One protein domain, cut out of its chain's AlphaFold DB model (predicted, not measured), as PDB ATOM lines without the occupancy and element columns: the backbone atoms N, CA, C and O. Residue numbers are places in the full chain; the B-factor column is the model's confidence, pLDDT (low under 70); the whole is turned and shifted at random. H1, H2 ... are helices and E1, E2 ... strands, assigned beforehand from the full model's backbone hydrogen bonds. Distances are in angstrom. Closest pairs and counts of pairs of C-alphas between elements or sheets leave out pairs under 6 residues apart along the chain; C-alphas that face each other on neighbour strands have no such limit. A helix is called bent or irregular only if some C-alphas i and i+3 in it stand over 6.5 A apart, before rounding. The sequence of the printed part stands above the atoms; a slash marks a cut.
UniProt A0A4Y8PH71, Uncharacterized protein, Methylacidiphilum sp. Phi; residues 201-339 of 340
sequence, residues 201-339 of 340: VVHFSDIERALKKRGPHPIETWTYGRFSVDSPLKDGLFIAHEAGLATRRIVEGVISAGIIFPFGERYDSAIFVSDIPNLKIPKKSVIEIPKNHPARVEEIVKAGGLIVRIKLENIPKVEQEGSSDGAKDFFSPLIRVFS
ATOM      1  N   VAL A 201      21.524   8.352  43.273       94.50
ATOM      2  CA  VAL A 201      21.620   9.467  42.324       94.50
ATOM      3  C   VAL A 201      20.215   9.945  41.986       94.50
ATOM      4  O   VAL A 201      19.424   9.198  41.410       94.50
ATOM      5  N   VAL A 202      19.892  11.187  42.344       93.62
ATOM      6  CA  VAL A 202      18.562  11.786  42.131       93.62
ATOM      7  C   VAL A 202      18.656  13.079  41.337       93.62
ATOM      8  O   VAL A 202      19.670  13.769  41.372       93.62
ATOM      9  N   HIS A 203      17.596  13.421  40.611       93.62
ATOM     10  CA  HIS A 203      17.469  14.782  40.107       93.62
ATOM     11  C   HIS A 203      17.210  15.735  41.284       93.62
ATOM     12  O   HIS A 203      16.588  15.335  42.269       93.62
ATOM     13  N   PHE A 204      17.645  16.992  41.190       91.62
ATOM     14  CA  PHE A 204      17.444  17.968  42.265       91.62
ATOM     15  C   PHE A 204      15.970  18.176  42.650       91.62
ATOM     16  O   PHE A 204      15.654  18.170  43.832       91.62
ATOM     17  N   SER A 205      15.058  18.235  41.679       85.25
ATOM     18  CA  SER A 205      13.599  18.254  41.910       85.25
ATOM     19  C   SER A 205      13.081  17.135  42.829       85.25
ATOM     20  O   SER A 205      12.050  17.278  43.479       85.25
ATOM     21  N   ASP A 206      13.789  16.006  42.880       88.88
ATOM     22  CA  ASP A 206      13.423  14.819  43.650       88.88
ATOM     23  C   ASP A 206      14.208  14.703  44.967       88.88
ATOM     24  O   ASP A 206      14.135  13.671  45.644       88.88
ATOM     25  N   ILE A 207      14.964  15.735  45.358       91.06
ATOM     26  CA  ILE A 207      15.899  15.684  46.490       91.06
ATOM     27  C   ILE A 207      15.210  15.415  47.833       91.06
ATOM     28  O   ILE A 207      15.795  14.801  48.726       91.06
ATOM     29  N   GLU A 208      13.923  15.748  47.967       89.38
ATOM     30  CA  GLU A 208      13.137  15.388  49.151       89.38
ATOM     31  C   GLU A 208      13.080  13.865  49.377       89.38
ATOM     32  O   GLU A 208      12.986  13.400  50.516       89.38
ATOM     33  N   ARG A 209      13.166  13.057  48.308       90.06
ATOM     34  CA  ARG A 209      13.233  11.594  48.430       90.06
ATOM     35  C   ARG A 209      14.489  11.161  49.177       90.06
ATOM     36  O   ARG A 209      14.410  10.205  49.944       90.06
ATOM     37  N   ALA A 210      15.612  11.853  48.981       92.06
ATOM     38  CA  ALA A 210      16.842  11.578  49.716       92.06
ATOM     39  C   ALA A 210      16.671  11.903  51.204       92.06
ATOM     40  O   ALA A 210      16.947  11.043  52.032       92.06
ATOM     41  N   LEU A 211      16.095  13.063  51.542       92.06
ATOM     42  CA  LEU A 211      15.811  13.428  52.935       92.06
ATOM     43  C   LEU A 211      14.901  12.404  53.632       92.06
ATOM     44  O   LEU A 211      15.164  12.003  54.763       92.06
ATOM     45  N   LYS A 212      13.827  11.965  52.964       91.56
ATOM     46  CA  LYS A 212      12.886  10.974  53.513       91.56
ATOM     47  C   LYS A 212      13.534   9.609  53.747       91.56
ATOM     48  O   LYS A 212      13.168   8.939  54.702       91.56
ATOM     49  N   LYS A 213      14.455   9.198  52.869       90.38
ATOM     50  CA  LYS A 213      15.096   7.877  52.918       90.38
ATOM     51  C   LYS A 213      16.350   7.827  53.791       90.38
ATOM     52  O   LYS A 213      16.625   6.781  54.357       90.38
ATOM     53  N   ARG A 214      17.133   8.909  53.839       91.06
ATOM     54  CA  ARG A 214      18.500   8.923  54.394       91.06
ATOM     55  C   ARG A 214      18.748   9.993  55.451       91.06
ATOM     56  O   ARG A 214      19.847  10.057  55.980       91.06
ATOM     57  N   GLY A 215      17.751  10.820  55.763       92.19
ATOM     58  CA  GLY A 215      17.890  11.874  56.763       92.19
ATOM     59  C   GLY A 215      18.654  13.113  56.268       92.19
ATOM     60  O   GLY A 215      18.874  13.271  55.063       92.19
ATOM     61  N   PRO A 216      18.984  14.040  57.188       93.19
ATOM     62  CA  PRO A 216      19.630  15.312  56.870       93.19
ATOM     63  C   PRO A 216      21.050  15.196  56.330       93.19
ATOM     64  O   PRO A 216      21.440  16.060  55.559       93.19
ATOM     65  N   HIS A 217      21.801  14.151  56.683       95.06
ATOM     66  CA  HIS A 217      23.150  13.897  56.166       95.06
ATOM     67  C   HIS A 217      23.156  12.644  55.283       95.06
ATOM     68  O   HIS A 217      23.591  11.574  55.714       95.06
ATOM     69  N   PRO A 218      22.636  12.737  54.047       91.69
ATOM     70  CA  PRO A 218      22.408  11.563  53.228       91.69
ATOM     71  C   PRO A 218      23.740  10.977  52.729       91.69
ATOM     72  O   PRO A 218      24.392  11.516  51.833       91.69
ATOM     73  N   ILE A 219      24.140   9.840  53.301       90.50
ATOM     74  CA  ILE A 219      25.350   9.102  52.906       90.50
ATOM     75  C   ILE A 219      25.225   8.656  51.442       90.50
ATOM     76  O   ILE A 219      24.121   8.357  50.972       90.50
ATOM     77  N   GLU A 220      26.346   8.669  50.710       91.81
ATOM     78  CA  GLU A 220      26.443   8.222  49.309       91.81
ATOM     79  C   GLU A 220      25.278   8.707  48.435       91.81
ATOM     80  O   GLU A 220      24.588   7.934  47.765       91.81
ATOM     81  N   THR A 221      25.007  10.010  48.499       95.56
ATOM     82  CA  THR A 221      23.927  10.641  47.746       95.56
ATOM     83  C   THR A 221      24.483  11.720  46.836       95.56
ATOM     84  O   THR A 221      25.229  12.600  47.266       95.56
ATOM     85  N   TRP A 222      24.086  11.670  45.569       96.69
ATOM     86  CA  TRP A 222      24.477  12.625  44.546       96.69
ATOM     87  C   TRP A 222      23.252  13.180  43.831       96.69
ATOM     88  O   TRP A 222      22.225  12.514  43.682       96.69
ATOM     89  N   THR A 223      23.374  14.416  43.366       96.44
ATOM     90  CA  THR A 223      22.327  15.128  42.652       96.44
ATOM     91  C   THR A 223      22.830  15.687  41.331       96.44
ATOM     92  O   THR A 223      24.009  16.014  41.173       96.44
ATOM     93  N   TYR A 224      21.930  15.773  40.364       95.19
ATOM     94  CA  TYR A 224      22.185  16.356  39.056       95.19
ATOM     95  C   TYR A 224      21.020  17.258  38.654       95.19
ATOM     96  O   TYR A 224      19.908  17.144  39.180       95.19
ATOM     97  N   GLY A 225      21.278  18.161  37.715       92.25
ATOM     98  CA  GLY A 225      20.293  19.132  37.268       92.25
ATOM     99  C   GLY A 225      20.926  20.368  36.649       92.25
ATOM    100  O   GLY A 225      22.150  20.512  36.591       92.25
ATOM    101  N   ARG A 226      20.062  21.267  36.185       90.75
ATOM    102  CA  ARG A 226      20.440  22.606  35.732       90.75
ATOM    103  C   ARG A 226      20.028  23.598  36.806       90.75
ATOM    104  O   ARG A 226      18.948  23.462  37.376       90.75
ATOM    105  N   PHE A 227      20.889  24.562  37.102       90.81
ATOM    106  CA  PHE A 227      20.706  25.479  38.220       90.81
ATOM    107  C   PHE A 227      20.946  26.922  37.796       90.81
ATOM    108  O   PHE A 227      22.004  27.245  37.259       90.81
ATOM    109  N   SER A 228      19.992  27.796  38.089       87.81
ATOM    110  CA  SER A 228      20.108  29.239  37.904       87.81
ATOM    111  C   SER A 228      20.776  29.871  39.123       87.81
ATOM    112  O   SER A 228      20.308  29.732  40.252       87.81
ATOM    113  N   VAL A 229      21.891  30.565  38.901       90.31
ATOM    114  CA  VAL A 229      22.759  31.091  39.961       90.31
ATOM    115  C   VAL A 229      22.245  32.426  40.505       90.31
ATOM    116  O   VAL A 229      22.263  33.456  39.820       90.31
ATOM    117  N   ASP A 230      21.894  32.437  41.790       84.06
ATOM    118  CA  ASP A 230      21.297  33.581  42.488       84.06
ATOM    119  C   ASP A 230      22.327  34.500  43.149       84.06
ATOM    120  O   ASP A 230      22.129  35.723  43.255       84.06
ATOM    121  N   SER A 231      23.443  33.923  43.591       88.00
ATOM    122  CA  SER A 231      24.599  34.640  44.128       88.00
ATOM    123  C   SER A 231      25.885  34.136  43.469       88.00
ATOM    124  O   SER A 231      25.988  32.956  43.159       88.00
ATOM    125  N   PRO A 232      26.864  35.012  43.190       93.19
ATOM    126  CA  PRO A 232      28.110  34.587  42.560       93.19
ATOM    127  C   PRO A 232      28.963  33.760  43.532       93.19
ATOM    128  O   PRO A 232      28.888  33.974  44.743       93.19
ATOM    129  N   LEU A 233      29.837  32.905  42.993       94.50
ATOM    130  CA  LEU A 233      30.837  32.177  43.782       94.50
ATOM    131  C   LEU A 233      31.782  33.145  44.503       94.50
ATOM    132  O   LEU A 233      32.488  33.929  43.862       94.50
ATOM    133  N   LYS A 234      31.786  33.069  45.838       93.44
ATOM    134  CA  LYS A 234      32.657  33.829  46.745       93.44
ATOM    135  C   LYS A 234      33.102  32.951  47.912       93.44
ATOM    136  O   LYS A 234      32.274  32.292  48.536       93.44
ATOM    137  N   ASP A 235      34.407  32.929  48.169       92.44
ATOM    138  CA  ASP A 235      35.084  32.100  49.184       92.44
ATOM    139  C   ASP A 235      34.629  30.621  49.186       92.44
ATOM    140  O   ASP A 235      34.472  29.970  50.221       92.44
ATOM    141  N   GLY A 236      34.402  30.078  47.986       93.31
ATOM    142  CA  GLY A 236      33.992  28.688  47.789       93.31
ATOM    143  C   GLY A 236      32.493  28.420  47.959       93.31
ATOM    144  O   GLY A 236      32.114  27.255  47.973       93.31
ATOM    145  N   LEU A 237      31.644  29.449  48.087       95.69
ATOM    146  CA  LEU A 237      30.191  29.309  48.249       95.69
ATOM    147  C   LEU A 237      29.402  30.072  47.177       95.69
ATOM    148  O   LEU A 237      29.746  31.207  46.842       95.69
ATOM    149  N   PHE A 238      28.314  29.478  46.678       94.81
ATOM    150  CA  PHE A 238      27.276  30.174  45.904       94.81
ATOM    151  C   PHE A 238      25.888  29.568  46.134       94.81
ATOM    152  O   PHE A 238      25.769  28.422  46.558       94.81
ATOM    153  N   ILE A 239      24.837  30.340  45.852       91.31
ATOM    154  CA  ILE A 239      23.440  29.888  45.912       91.31
ATOM    155  C   ILE A 239      22.896  29.774  44.496       91.31
ATOM    156  O   ILE A 239      23.104  30.672  43.673       91.31
ATOM    157  N   ALA A 240      22.148  28.709  44.246       90.50
ATOM    158  CA  ALA A 240      21.352  28.549  43.044       90.50
ATOM    159  C   ALA A 240      20.027  27.836  43.352       90.50
ATOM    160  O   ALA A 240      19.862  27.217  44.404       90.50
ATOM    161  N   HIS A 241      19.096  27.893  42.409       86.06
ATOM    162  CA  HIS A 241      17.860  27.106  42.407       86.06
ATOM    163  C   HIS A 241      17.759  26.330  41.093       86.06
ATOM    164  O   HIS A 241      18.486  26.622  40.145       86.06
ATOM    165  N   GLU A 242      16.878  25.335  41.022       84.50
ATOM    166  CA  GLU A 242      16.662  24.575  39.786       84.50
ATOM    167  C   GLU A 242      16.229  25.503  38.641       84.50
ATOM    168  O   GLU A 242      15.277  26.277  38.765       84.50
ATOM    169  N   ALA A 243      16.945  25.437  37.519       77.25
ATOM    170  CA  ALA A 243      16.632  26.215  36.331       77.25
ATOM    171  C   ALA A 243      15.256  25.815  35.782       77.25
ATOM    172  O   ALA A 243      14.857  24.656  35.851       77.25
ATOM    173  N   GLY A 244      14.517  26.782  35.235       64.69
ATOM    174  CA  GLY A 244      13.154  26.548  34.754       64.69
ATOM    175  C   GLY A 244      12.059  26.729  35.795       64.69
ATOM    176  O   GLY A 244      10.899  26.904  35.425       64.69
ATOM    177  N   LEU A 245      12.402  26.768  37.086       60.62
ATOM    178  CA  LEU A 245      11.472  27.244  38.101       60.62
ATOM    179  C   LEU A 245      11.312  28.760  37.966       60.62
ATOM    180  O   LEU A 245      12.284  29.515  37.890       60.62
ATOM    181  N   ALA A 246      10.063  29.220  37.957       47.25
ATOM    182  CA  ALA A 246       9.768  30.635  38.091       47.25
ATOM    183  C   ALA A 246      10.334  31.115  39.436       47.25
ATOM    184  O   ALA A 246       9.817  30.767  40.497       47.25
ATOM    185  N   THR A 247      11.419  31.895  39.404       50.06
ATOM    186  CA  THR A 247      11.985  32.497  40.616       50.06
ATOM    187  C   THR A 247      10.910  33.246  41.392       50.06
ATOM    188  O   THR A 247       9.961  33.790  40.822       50.06
ATOM    189  N   ARG A 248      11.114  33.368  42.706       40.56
ATOM    190  CA  ARG A 248      10.286  34.162  43.625       40.56
ATOM    191  C   ARG A 248       9.902  35.548  43.083       40.56
ATOM    192  O   ARG A 248       8.858  36.047  43.456       40.56
ATOM    193  N   ARG A 249      10.670  36.154  42.170       39.44
ATOM    194  CA  ARG A 249      10.352  37.450  41.541       39.44
ATOM    195  C   ARG A 249       9.265  37.382  40.459       39.44
ATOM    196  O   ARG A 249       8.501  38.330  40.314       39.44
ATOM    197  N   ILE A 250       9.180  36.274  39.721       42.53
ATOM    198  CA  ILE A 250       8.071  36.004  38.795       42.53
ATOM    199  C   ILE A 250       6.815  35.714  39.615       42.53
ATOM    200  O   ILE A 250       5.756  36.249  39.321       42.53
ATOM    201  N   VAL A 251       6.945  34.963  40.710       41.03
ATOM    202  CA  VAL A 251       5.823  34.678  41.607       41.03
ATOM    203  C   VAL A 251       5.396  35.914  42.409       41.03
ATOM    204  O   VAL A 251       4.210  36.162  42.502       41.03
ATOM    205  N   GLU A 252       6.296  36.765  42.903       37.81
ATOM    206  CA  GLU A 252       5.945  38.033  43.571       37.81
ATOM    207  C   GLU A 252       5.285  39.021  42.599       37.81
ATOM    208  O   GLU A 252       4.293  39.645  42.966       37.81
ATOM    209  N   GLY A 253       5.757  39.098  41.347       36.62
ATOM    210  CA  GLY A 253       5.109  39.877  40.286       36.62
ATOM    211  C   GLY A 253       3.730  39.336  39.881       36.62
ATOM    212  O   GLY A 253       2.834  40.109  39.536       36.62
ATOM    213  N   VAL A 254       3.524  38.020  39.972       35.62
ATOM    214  CA  VAL A 254       2.257  37.357  39.628       35.62
ATOM    215  C   VAL A 254       1.282  37.276  40.814       35.62
ATOM    216  O   VAL A 254       0.073  37.384  40.614       35.62
ATOM    217  N   ILE A 255       1.768  37.209  42.055       37.78
ATOM    218  CA  ILE A 255       0.973  37.363  43.283       37.78
ATOM    219  C   ILE A 255       0.398  38.781  43.341       37.78
ATOM    220  O   ILE A 255      -0.773  38.942  43.680       37.78
ATOM    221  N   SER A 256       1.149  39.805  42.910       37.56
ATOM    222  CA  SER A 256       0.582  41.145  42.691       37.56
ATOM    223  C   SER A 256      -0.425  41.224  41.532       37.56
ATOM    224  O   SER A 256      -1.192  42.180  41.474       37.56
ATOM    225  N   ALA A 257      -0.463  40.228  40.638       30.84
ATOM    226  CA  ALA A 257      -1.384  40.142  39.499       30.84
ATOM    227  C   ALA A 257      -2.585  39.195  39.729       30.84
ATOM    228  O   ALA A 257      -3.394  39.008  38.824       30.84
ATOM    229  N   GLY A 258      -2.731  38.605  40.923       27.64
ATOM    230  CA  GLY A 258      -3.917  37.826  41.300       27.64
ATOM    231  C   GLY A 258      -4.070  36.459  40.617       27.64
ATOM    232  O   GLY A 258      -5.161  35.892  40.657       27.64
ATOM    233  N   ILE A 259      -3.014  35.904  40.012       28.75
ATOM    234  CA  ILE A 259      -3.056  34.566  39.398       28.75
ATOM    235  C   ILE A 259      -2.471  33.548  40.383       28.75
ATOM    236  O   ILE A 259      -1.288  33.579  40.715       28.75
ATOM    237  N   ILE A 260      -3.316  32.629  40.849       29.17
ATOM    238  CA  ILE A 260      -2.925  31.491  41.685       29.17
ATOM    239  C   ILE A 260      -2.250  30.456  40.777       29.17
ATOM    240  O   ILE A 260      -2.914  29.833  39.949       29.17
ATOM    241  N   PHE A 261      -0.937  30.261  40.921       30.17
ATOM    242  CA  PHE A 261      -0.255  29.124  40.300       30.17
ATOM    243  C   PHE A 261      -0.521  27.843  41.116       30.17
ATOM    244  O   PHE A 261      -0.395  27.873  42.339       30.17
ATOM    245  N   PRO A 262      -0.856  26.706  40.476       26.83
ATOM    246  CA  PRO A 262      -1.236  25.471  41.165       26.83
ATOM    247  C   PRO A 262      -0.045  24.593  41.604       26.83
ATOM    248  O   PRO A 262      -0.246  23.432  41.954       26.83
ATOM    249  N   PHE A 263       1.192  25.098  41.595       32.38
ATOM    250  CA  PHE A 263       2.362  24.325  42.022       32.38
ATOM    251  C   PHE A 263       2.651  24.590  43.500       32.38
ATOM    252  O   PHE A 263       2.852  25.733  43.901       32.38
ATOM    253  N   GLY A 264       2.633  23.526  44.307       31.64
ATOM    254  CA  GLY A 264       2.899  23.589  45.742       31.64
ATOM    255  C   GLY A 264       4.193  24.343  46.049       31.64
ATOM    256  O   GLY A 264       5.216  24.121  45.407       31.64
ATOM    257  N   GLU A 265       4.114  25.242  47.025       42.66
ATOM    258  CA  GLU A 265       5.114  26.229  47.445       42.66
ATOM    259  C   GLU A 265       6.409  25.591  47.996       42.66
ATOM    260  O   GLU A 265       6.715  25.697  49.181       42.66
ATOM    261  N   ARG A 266       7.183  24.888  47.165       49.16
ATOM    262  CA  ARG A 266       8.502  24.355  47.535       49.16
ATOM    263  C   ARG A 266       9.599  25.120  46.821       49.16
ATOM    264  O   ARG A 266       9.822  24.934  45.630       49.16
ATOM    265  N   TYR A 267      10.274  25.989  47.567       60.84
ATOM    266  CA  TYR A 267      11.452  26.715  47.099       60.84
ATOM    267  C   TYR A 267      12.710  26.034  47.624       60.84
ATOM    268  O   TYR A 267      13.278  26.445  48.637       60.84
ATOM    269  N   ASP A 268      13.122  24.974  46.940       74.50
ATOM    270  CA  ASP A 268      14.337  24.253  47.292       74.50
ATOM    271  C   ASP A 268      15.557  25.061  46.824       74.50
ATOM    272  O   ASP A 268      15.722  25.355  45.638       74.50
ATOM    273  N   SER A 269      16.389  25.479  47.774       83.94
ATOM    274  CA  SER A 269      17.595  26.275  47.537       83.94
ATOM    275  C   SER A 269      18.831  25.389  47.634       83.94
ATOM    276  O   SER A 269      19.031  24.702  48.636       83.94
ATOM    277  N   ALA A 270      19.689  25.439  46.619       92.69
ATOM    278  CA  ALA A 270      20.981  24.772  46.623       92.69
ATOM    279  C   ALA A 270      22.079  25.742  47.078       92.69
ATOM    280  O   ALA A 270      22.307  26.776  46.447       92.69
ATOM    281  N   ILE A 271      22.784  25.398  48.154       95.44
ATOM    282  CA  ILE A 271      24.026  26.052  48.570       95.44
ATOM    283  C   ILE A 271      25.178  25.168  48.106       95.44
ATOM    284  O   ILE A 271      25.398  24.077  48.633       95.44
ATOM    285  N   PHE A 272      25.910  25.642  47.109       97.25
ATOM    286  CA  PHE A 272      27.046  24.931  46.555       97.25
ATOM    287  C   PHE A 272      28.333  25.287  47.284       97.25
ATOM    288  O   PHE A 272      28.625  26.463  47.506       97.25
ATOM    289  N   VAL A 273      29.123  24.259  47.575       96.75
ATOM    290  CA  VAL A 273      30.471  24.344  48.130       96.75
ATOM    291  C   VAL A 273      31.453  23.891  47.061       96.75
ATOM    292  O   VAL A 273      31.292  22.816  46.488       96.75
ATOM    293  N   SER A 274      32.470  24.696  46.786       95.25
ATOM    294  CA  SER A 274      33.490  24.388  45.788       95.25
ATOM    295  C   SER A 274      34.872  24.771  46.288       95.25
ATOM    296  O   SER A 274      35.138  25.948  46.530       95.25
ATOM    297  N   ASP A 275      35.770  23.790  46.308       92.94
ATOM    298  CA  ASP A 275      37.203  23.990  46.547       92.94
ATOM    299  C   ASP A 275      38.007  24.030  45.233       92.94
ATOM    300  O   ASP A 275      39.233  24.106  45.244       92.94
ATOM    301  N   ILE A 276      37.322  23.977  44.081       93.75
ATOM    302  CA  ILE A 276      37.946  23.979  42.754       93.75
ATOM    303  C   ILE A 276      38.700  25.304  42.534       93.75
ATOM    304  O   ILE A 276      38.069  26.369  42.483       93.75
ATOM    305  N   PRO A 277      40.033  25.270  42.349       90.38
ATOM    306  CA  PRO A 277      40.826  26.478  42.165       90.38
ATOM    307  C   PRO A 277      40.410  27.257  40.916       90.38
ATOM    308  O   PRO A 277      40.184  26.681  39.855       90.38
ATOM    309  N   ASN A 278      40.375  28.587  41.026       89.00
ATOM    310  CA  ASN A 278      40.089  29.519  39.925       89.00
ATOM    311  C   ASN A 278      38.714  29.359  39.247       89.00
ATOM    312  O   ASN A 278      38.476  29.993  38.214       89.00
ATOM    313  N   LEU A 279      37.798  28.565  39.813       93.50
ATOM    314  CA  LEU A 279      36.431  28.471  39.315       93.50
ATOM    315  C   LEU A 279      35.750  29.845  39.400       93.50
ATOM    316  O   LEU A 279      35.857  30.551  40.402       93.50
ATOM    317  N   LYS A 280      35.034  30.229  38.341       93.88
ATOM    318  CA  LYS A 280      34.243  31.464  38.298       93.88
ATOM    319  C   LYS A 280      32.806  31.128  37.941       93.88
ATOM    320  O   LYS A 280      32.527  30.774  36.803       93.88
ATOM    321  N   ILE A 281      31.908  31.302  38.905       94.12
ATOM    322  CA  ILE A 281      30.465  31.186  38.695       94.12
ATOM    323  C   ILE A 281      29.848  32.575  38.907       94.12
ATOM    324  O   ILE A 281      29.682  33.009  40.051       94.12
ATOM    325  N   PRO A 282      29.579  33.337  37.833       92.19
ATOM    326  CA  PRO A 282      28.944  34.641  37.953       92.19
ATOM    327  C   PRO A 282      27.461  34.493  38.313       92.19
ATOM    328  O   PRO A 282      26.804  33.520  37.945       92.19
ATOM    329  N   LYS A 283      26.907  35.496  38.999       88.75
ATOM    330  CA  LYS A 283      25.457  35.606  39.208       88.75
ATOM    331  C   LYS A 283      24.740  35.639  37.853       88.75
ATOM    332  O   LYS A 283      25.289  36.229  36.924       88.75
ATOM    333  N   LYS A 284      23.520  35.093  37.770       85.69
ATOM    334  CA  LYS A 284      22.746  34.982  36.517       85.69
ATOM    335  C   LYS A 284      23.423  34.105  35.455       85.69
ATOM    336  O   LYS A 284      23.239  34.303  34.258       85.69
ATOM    337  N   SER A 285      24.260  33.166  35.876       89.94
ATOM    338  CA  SER A 285      24.619  32.043  35.013       89.94
ATOM    339  C   SER A 285      23.659  30.889  35.259       89.94
ATOM    340  O   SER A 285      23.029  30.811  36.314       89.94
ATOM    341  N   VAL A 286      23.559  29.999  34.281       90.25
ATOM    342  CA  VAL A 286      23.005  28.664  34.471       90.25
ATOM    343  C   VAL A 286      24.181  27.707  34.527       90.25
ATOM    344  O   VAL A 286      25.057  27.748  33.662       90.25
ATOM    345  N   ILE A 287      24.226  26.862  35.549       93.75
ATOM    346  CA  ILE A 287      25.189  25.768  35.619       93.75
ATOM    347  C   ILE A 287      24.489  24.442  35.364       93.75
ATOM    348  O   ILE A 287      23.369  24.222  35.821       93.75
ATOM    349  N   GLU A 288      25.152  23.543  34.653       94.31
ATOM    350  CA  GLU A 288      24.675  22.182  34.436       94.31
ATOM    351  C   GLU A 288      25.583  21.191  35.156       94.31
ATOM    352  O   GLU A 288      26.800  21.155  34.944       94.31
ATOM    353  N   ILE A 289      24.954  20.379  36.001       95.12
ATOM    354  CA  ILE A 289      25.554  19.229  36.666       95.12
ATOM    355  C   ILE A 289      24.984  17.998  35.971       95.12
ATOM    356  O   ILE A 289      23.798  17.695  36.149       95.12
ATOM    357  N   PRO A 290      25.777  17.311  35.137       92.38
ATOM    358  CA  PRO A 290      25.260  16.240  34.311       92.38
ATOM    359  C   PRO A 290      25.139  14.942  35.119       92.38
ATOM    360  O   PRO A 290      25.891  14.688  36.058       92.38
ATOM    361  N   LYS A 291      24.198  14.074  34.735       92.50
ATOM    362  CA  LYS A 291      23.908  12.822  35.461       92.50
ATOM    363  C   LYS A 291      25.100  11.856  35.532       92.50
ATOM    364  O   LYS A 291      25.177  11.063  36.462       92.50
ATOM    365  N   ASN A 292      26.001  11.897  34.551       92.19
ATOM    366  CA  ASN A 292      27.216  11.074  34.516       92.19
ATOM    367  C   ASN A 292      28.323  11.579  35.461       92.19
ATOM    368  O   ASN A 292      29.187  10.794  35.836       92.19
ATOM    369  N   HIS A 293      28.280  12.850  35.864       93.62
ATOM    370  CA  HIS A 293      29.175  13.442  36.859       93.62
ATOM    371  C   HIS A 293      28.349  14.239  37.881       93.62
ATOM    372  O   HIS A 293      28.427  15.471  37.914       93.62
ATOM    373  N   PRO A 294      27.509  13.553  38.680       95.25
ATOM    374  CA  PRO A 294      26.609  14.219  39.603       95.25
ATOM    375  C   PRO A 294      27.395  14.804  40.787       95.25
ATOM    376  O   PRO A 294      28.486  14.344  41.124       95.25
ATOM    377  N   ALA A 295      26.842  15.827  41.430       96.81
ATOM    378  CA  ALA A 295      27.468  16.496  42.565       96.81
ATOM    379  C   ALA A 295      27.004  15.879  43.885       96.81
ATOM    380  O   ALA A 295      25.852  15.468  44.017       96.81
ATOM    381  N   ARG A 296      27.892  15.800  44.874       97.19
ATOM    382  CA  ARG A 296      27.598  15.140  46.148       97.19
ATOM    383  C   ARG A 296      26.679  16.004  47.008       97.19
ATOM    384  O   ARG A 296      26.920  17.196  47.166       97.19
ATOM    385  N   VAL A 297      25.658  15.400  47.602       97.50
ATOM    386  CA  VAL A 297      24.780  16.049  48.581       97.50
ATOM    387  C   VAL A 297      25.374  15.824  49.969       97.50
ATOM    388  O   VAL A 297      25.561  14.683  50.380       97.50
ATOM    389  N   GLU A 298      25.710  16.900  50.675       96.75
ATOM    390  CA  GLU A 298      26.297  16.827  52.022       96.75
ATOM    391  C   GLU A 298      25.239  16.950  53.119       96.75
ATOM    392  O   GLU A 298      25.358  16.342  54.184       96.75
ATOM    393  N   GLU A 299      24.212  17.761  52.867       97.06
ATOM    394  CA  GLU A 299      23.204  18.087  53.863       97.06
ATOM    395  C   GLU A 299      21.878  18.490  53.205       97.06
ATOM    396  O   GLU A 299      21.870  19.168  52.174       97.06
ATOM    397  N   ILE A 300      20.756  18.100  53.807       95.62
ATOM    398  CA  ILE A 300      19.408  18.534  53.437       95.62
ATOM    399  C   ILE A 300      18.655  18.942  54.705       95.62
ATOM    400  O   ILE A 300      18.396  18.116  55.578       95.62
ATOM    401  N   VAL A 301      18.222  20.201  54.788       91.81
ATOM    402  CA  VAL A 301      17.498  20.734  55.954       91.81
ATOM    403  C   VAL A 301      16.174  21.363  55.529       91.81
ATOM    404  O   VAL A 301      16.091  22.037  54.504       91.81
ATOM    405  N   LYS A 302      15.115  21.165  56.322       84.44
ATOM    406  CA  LYS A 302      13.812  21.812  56.098       84.44
ATOM    407  C   LYS A 302      13.830  23.251  56.611       84.44
ATOM    408  O   LYS A 302      14.112  23.458  57.785       84.44
ATOM    409  N   ALA A 303      13.478  24.213  55.759       78.25
ATOM    410  CA  ALA A 303      13.468  25.644  56.082       78.25
ATOM    411  C   ALA A 303      12.397  26.429  55.288       78.25
ATOM    412  O   ALA A 303      12.707  27.396  54.597       78.25
ATOM    413  N   GLY A 304      11.139  25.969  55.293       65.94
ATOM    414  CA  GLY A 304      10.054  26.501  54.439       65.94
ATOM    415  C   GLY A 304      10.068  25.977  52.994       65.94
ATOM    416  O   GLY A 304       9.039  25.951  52.332       65.94
ATOM    417  N   GLY A 305      11.216  25.472  52.557       78.00
ATOM    418  CA  GLY A 305      11.430  24.496  51.488       78.00
ATOM    419  C   GLY A 305      12.551  23.561  51.945       78.00
ATOM    420  O   GLY A 305      12.688  23.309  53.149       78.00
ATOM    421  N   LEU A 306      13.391  23.094  51.029       84.69
ATOM    422  CA  LEU A 306      14.654  22.438  51.367       84.69
ATOM    423  C   LEU A 306      15.835  23.387  51.158       84.69
ATOM    424  O   LEU A 306      15.946  24.044  50.130       84.69
ATOM    425  N   ILE A 307      16.751  23.429  52.119       90.12
ATOM    426  CA  ILE A 307      18.107  23.928  51.899       90.12
ATOM    427  C   ILE A 307      18.984  22.705  51.690       90.12
ATOM    428  O   ILE A 307      19.054  21.838  52.558       90.12
ATOM    429  N   VAL A 308      19.625  22.635  50.529       95.50
ATOM    430  CA  VAL A 308      20.454  21.504  50.122       95.50
ATOM    431  C   VAL A 308      21.887  21.984  49.978       95.50
ATOM    432  O   VAL A 308      22.183  22.828  49.133       95.50
ATOM    433  N   ARG A 309      22.787  21.435  50.787       97.06
ATOM    434  CA  ARG A 309      24.223  21.666  50.662       97.06
ATOM    435  C   ARG A 309      24.810  20.667  49.675       97.06
ATOM    436  O   ARG A 309      24.692  19.457  49.872       97.06
ATOM    437  N   ILE A 310      25.439  21.170  48.620       97.94
ATOM    438  CA  ILE A 310      25.975  20.352  47.531       97.94
ATOM    439  C   ILE A 310      27.462  20.641  47.365       97.94
ATOM    440  O   ILE A 310      27.853  21.785  47.140       97.94
ATOM    441  N   LYS A 311      28.294  19.604  47.413       97.50
ATOM    442  CA  LYS A 311      29.716  19.705  47.101       97.50
ATOM    443  C   LYS A 311      29.952  19.512  45.610       97.50
ATOM    444  O   LYS A 311      29.617  18.480  45.025       97.50
ATOM    445  N   LEU A 312      30.570  20.517  45.007       95.00
ATOM    446  CA  LEU A 312      30.976  20.535  43.613       95.00
ATOM    447  C   LEU A 312      32.401  19.987  43.493       95.00
ATOM    448  O   LEU A 312      33.376  20.672  43.793       95.00
ATOM    449  N   GLU A 313      32.512  18.731  43.072       89.25
ATOM    450  CA  GLU A 313      33.804  18.043  42.913       89.25
ATOM    451  C   GLU A 313      34.394  18.216  41.504       89.25
ATOM    452  O   GLU A 313      35.603  18.122  41.321       89.25
ATOM    453  N   ASN A 314      33.547  18.514  40.514       90.81
ATOM    454  CA  ASN A 314      33.924  18.673  39.109       90.81
ATOM    455  C   ASN A 314      33.516  20.053  38.587       90.81
ATOM    456  O   ASN A 314      32.530  20.626  39.049       90.81
ATOM    457  N   ILE A 315      34.248  20.575  37.597       91.38
ATOM    458  CA  ILE A 315      33.911  21.852  36.953       91.38
ATOM    459  C   ILE A 315      32.579  21.684  36.202       91.38
ATOM    460  O   ILE A 315      32.516  20.873  35.274       91.38
ATOM    461  N   PRO A 316      31.519  22.430  36.562       91.56
ATOM    462  CA  PRO A 316      30.245  22.352  35.872       91.56
ATOM    463  C   PRO A 316      30.327  23.091  34.538       91.56
ATOM    464  O   PRO A 316      31.148  23.995  34.347       91.56
ATOM    465  N   LYS A 317      29.422  22.760  33.620       91.06
ATOM    466  CA  LYS A 317      29.216  23.584  32.429       91.06
ATOM    467  C   LYS A 317      28.521  24.876  32.861       91.06
ATOM    468  O   LYS A 317      27.526  24.809  33.575       91.06
ATOM    469  N   VAL A 318      29.043  26.029  32.446       89.38
ATOM    470  CA  VAL A 318      28.505  27.351  32.803       89.38
ATOM    471  C   VAL A 318      28.017  28.057  31.544       89.38
ATOM    472  O   VAL A 318      28.780  28.257  30.601       89.38
ATOM    473  N   GLU A 319      26.753  28.456  31.542       87.00
ATOM    474  CA  GLU A 319      26.083  29.180  30.464       87.00
ATOM    475  C   GLU A 319      25.633  30.557  30.973       87.00
ATOM    476  O   GLU A 319      25.287  30.720  32.144       87.00
ATOM    477  N   GLN A 320      25.633  31.577  30.112       78.06
ATOM    478  CA  GLN A 320      25.026  32.866  30.459       78.06
ATOM    479  C   GLN A 320      23.502  32.800  30.273       78.06
ATOM    480  O   GLN A 320      23.013  32.219  29.297       78.06
ATOM    481  N   GLU A 321      22.756  33.404  31.202       62.62
ATOM    482  CA  GLU A 321      21.300  33.560  31.107       62.62
ATOM    483  C   GLU A 321      20.943  34.322  29.812       62.62
ATOM    484  O   GLU A 321      21.451  35.416  29.567       62.62
ATOM    485  N   GLY A 322      20.114  33.713  28.952       52.31
ATOM    486  CA  GLY A 322      19.758  34.239  27.622       52.31
ATOM    487  C   GLY A 322      20.410  33.534  26.421       52.31
ATOM    488  O   GLY A 322      20.153  33.919  25.282       52.31
ATOM    489  N   SER A 323      21.225  32.496  26.640       54.97
ATOM    490  CA  SER A 323      21.670  31.595  25.564       54.97
ATOM    491  C   SER A 323      20.511  30.736  25.016       54.97
ATOM    492  O   SER A 323      19.489  30.556  25.678       54.97
ATOM    493  N   SER A 324      20.643  30.215  23.789       50.94
ATOM    494  CA  SER A 324      19.575  29.525  23.034       50.94
ATOM    495  C   SER A 324      18.932  28.322  23.741       50.94
ATOM    496  O   SER A 324      17.832  27.917  23.371       50.94
ATOM    497  N   ASP A 325      19.587  27.759  24.760       54.47
ATOM    498  CA  ASP A 325      19.061  26.657  25.572       54.47
ATOM    499  C   ASP A 325      18.066  27.106  26.664       54.47
ATOM    500  O   ASP A 325      17.350  26.268  27.207       54.47
ATOM    501  N   GLY A 326      17.903  28.413  26.918       48.28
ATOM    502  CA  GLY A 326      16.967  28.937  27.929       48.28
ATOM    503  C   GLY A 326      15.487  28.605  27.675       48.28
ATOM    504  O   GLY A 326      14.684  28.581  28.608       48.28
ATOM    505  N   ALA A 327      15.113  28.274  26.432       48.12
ATOM    506  CA  ALA A 327      13.780  27.760  26.114       48.12
ATOM    507  C   ALA A 327      13.558  26.335  26.656       48.12
ATOM    508  O   ALA A 327      12.452  26.013  27.085       48.12
ATOM    509  N   LYS A 328      14.596  25.485  26.693       53.16
ATOM    510  CA  LYS A 328      14.505  24.149  27.308       53.16
ATOM    511  C   LYS A 328      14.303  24.259  28.814       53.16
ATOM    512  O   LYS A 328      13.549  23.469  29.376       53.16
ATOM    513  N   ASP A 329      14.926  25.256  29.438       49.44
ATOM    514  CA  ASP A 329      14.845  25.482  30.878       49.44
ATOM    515  C   ASP A 329      13.414  25.836  31.304       49.44
ATOM    516  O   ASP A 329      12.869  25.154  32.166       49.44
ATOM    517  N   PHE A 330      12.744  26.778  30.628       47.09
ATOM    518  CA  PHE A 330      11.366  27.190  30.956       47.09
ATOM    519  C   PHE A 330      10.331  26.048  30.882       47.09
ATOM    520  O   PHE A 330       9.400  25.996  31.682       47.09
ATOM    521  N   PHE A 331      10.491  25.113  29.939       45.06
ATOM    522  CA  PHE A 331       9.564  23.987  29.765       45.06
ATOM    523  C   PHE A 331      10.010  22.702  30.474       45.06
ATOM    524  O   PHE A 331       9.233  21.750  30.524       45.06
ATOM    525  N   SER A 332      11.217  22.638  31.042       48.72
ATOM    526  CA  SER A 332      11.728  21.411  31.668       48.72
ATOM    527  C   SER A 332      10.891  20.901  32.854       48.72
ATOM    528  O   SER A 332      10.695  19.683  32.920       48.72
ATOM    529  N   PRO A 333      10.293  21.753  33.719       46.94
ATOM    530  CA  PRO A 333       9.377  21.271  34.751       46.94
ATOM    531  C   PRO A 333       8.051  20.786  34.147       46.94
ATOM    532  O   PRO A 333       7.498  19.783  34.585       46.94
ATOM    533  N   LEU A 334       7.562  21.454  33.092       38.22
ATOM    534  CA  LEU A 334       6.314  21.104  32.403       38.22
ATOM    535  C   LEU A 334       6.427  19.762  31.667       38.22
ATOM    536  O   LEU A 334       5.554  18.916  31.805       38.22
ATOM    537  N   ILE A 335       7.515  19.526  30.931       42.97
ATOM    538  CA  ILE A 335       7.707  18.309  30.127       42.97
ATOM    539  C   ILE A 335       7.810  17.053  31.010       42.97
ATOM    540  O   ILE A 335       7.344  15.986  30.609       42.97
ATOM    541  N   ARG A 336       8.365  17.168  32.225       46.28
ATOM    542  CA  ARG A 336       8.512  16.035  33.157       46.28
ATOM    543  C   ARG A 336       7.226  15.655  33.882       46.28
ATOM    544  O   ARG A 336       7.033  14.483  34.158       46.28
ATOM    545  N   VAL A 337       6.321  16.601  34.139       42.31
ATOM    546  CA  VAL A 337       4.994  16.283  34.705       42.31
ATOM    547  C   VAL A 337       4.150  15.456  33.722       42.31
ATOM    548  O   VAL A 337       3.285  14.693  34.145       42.31
ATOM    549  N   PHE A 338       4.424  15.564  32.418       32.62
ATOM    550  CA  PHE A 338       3.707  14.844  31.360       32.62
ATOM    551  C   PHE A 338       4.486  13.672  30.741       32.62
ATOM    552  O   PHE A 338       3.982  13.054  29.805       32.62
ATOM    553  N   SER A 339       5.681  13.348  31.245       27.58
ATOM    554  CA  SER A 339       6.477  12.208  30.769       27.58
ATOM    555  C   SER A 339       6.671  11.206  31.918       27.58
ATOM    556  O   SER A 339       7.350  11.565  32.879       27.58
TER     557      SER A 339
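Overview. This is residues 201 to 339 of the 340 residues of an uncharacterized protein of Methylacidiphilum sp. Phi (UniProt A0A4Y8PH71). A small barrel of five strands, E2, E3, E4, E7 and E6, is partly open where E6 and E2 meet only at a point, and its sheet is widened beyond the ring by E1, E5 and E8. The sheet curls round H1, which lies outside the barrel over E6; H3 is on the outside too, and H2 with the loop after it makes an arm away from the barrel, with residues 252 to 258 sticking out. The printed part has 139 residues with three named helices and eight named strands, in the order E1 H1 E2 E3 H2 E4 E5 E6 E7 E8 H3; the sheet is mixed and the class is mixed, helices and strands. The whole is compact, with a radius of gyration of the C-alphas of 14.9 A and spans of 44 by 35 by 29 A.

Arrangement. Round the ring run E2, residues 221 to 229, E3, residues 237 to 242, E4, residues 269 to 273, E7, residues 306 to 311, E6, residues 295 to 302, and back to E2. E2 and E3 are an antiparallel hairpin, with N 228 and O 241 at 2.8 A. E3 and E4 are antiparallel, with N 240 and O 270 at 2.9 A. E4 and E7 are parallel at 21 degrees, with N 271 and O 308 at 2.8 A. E6 and E7 are an antiparallel hairpin, with N 309 and O 299 at 2.8 A. E6 and E2 meet only at a point, where C-alphas 296 and 222 face each other at 4.3 A. E2 bends by 74 degrees at residue 226, and E6 by 61 degrees at residue 298. E1, residues 201 to 203, is parallel to E2, with N 202 and O 222 at 3.0 A, and lies on the same side of E2 as E3. On the other side of E2 is E5, residues 285 to 289, antiparallel to it, with N 227 and O 287 at 2.8 A. E8, residues 317 to 320, is antiparallel to E5, with N 286 and O 319 at 2.8 A. H1, residues 204 to 214, is on the sheet at a height of 6.2 A and runs across the strands, at 71 degrees to E6 on the local plane; the closest C-alphas of H1 and E6 are those of Leu 211 and Ile 300, 6.3 A apart. E1, H1 and E2 form a strand-helix-strand unit, two parallel neighbour strands with a helix between, and its crossover is right-handed. H3, residues 326 to 337, is on the sheet at a height of 11.0 A and lies, only just, over E2 alone, with 5 of its C-alphas falling on E2 and 2 on E5; it runs only just along the strands, at 29.8 degrees to E2 on the local plane. The closest C-alphas of H3 and E2 are those of Asp 329 and Arg 226, 7.9 A apart. H2, residues 248 to 255, is not on the sheet and is apart from H1 and H3. Every O i to N i+4 pair is within hydrogen-bond range in H2, against 4 of 7 in H1 and 5 of 8 in H3.

Along the chain. E1 begins at C-alpha 201, (21.620, 9.467, 42.324). E2 measures 21.9 A from first to last C-alpha, E6 19.9 A, E3 16.6 A and E7 15.9 A; E4 and E5 measure 13.0 A each. H3 measures 18.7 A and ends at C-alpha 337, (4.994, 16.283, 34.705); H1 measures 15.2 A. Both are irregular: C-alphas 205 and 208 are 7.8 A apart in H1, and C-alphas 330 and 333 are 7.3 A apart in H3. H2 ends at C-alpha 255, (0.973, 37.363, 43.283).

Size, cuts and confidence. The two C-alphas farthest apart are those of Gly 258 and Pro 277, 46.2 A. The printed part has no cut. The links from H2 to E4, residues 256 to 268, and from E4 to E5 are long. The mean pLDDT of the printed part is 76.3; residues 244 to 267, residue 304 and residues 321 to 339 are under 70.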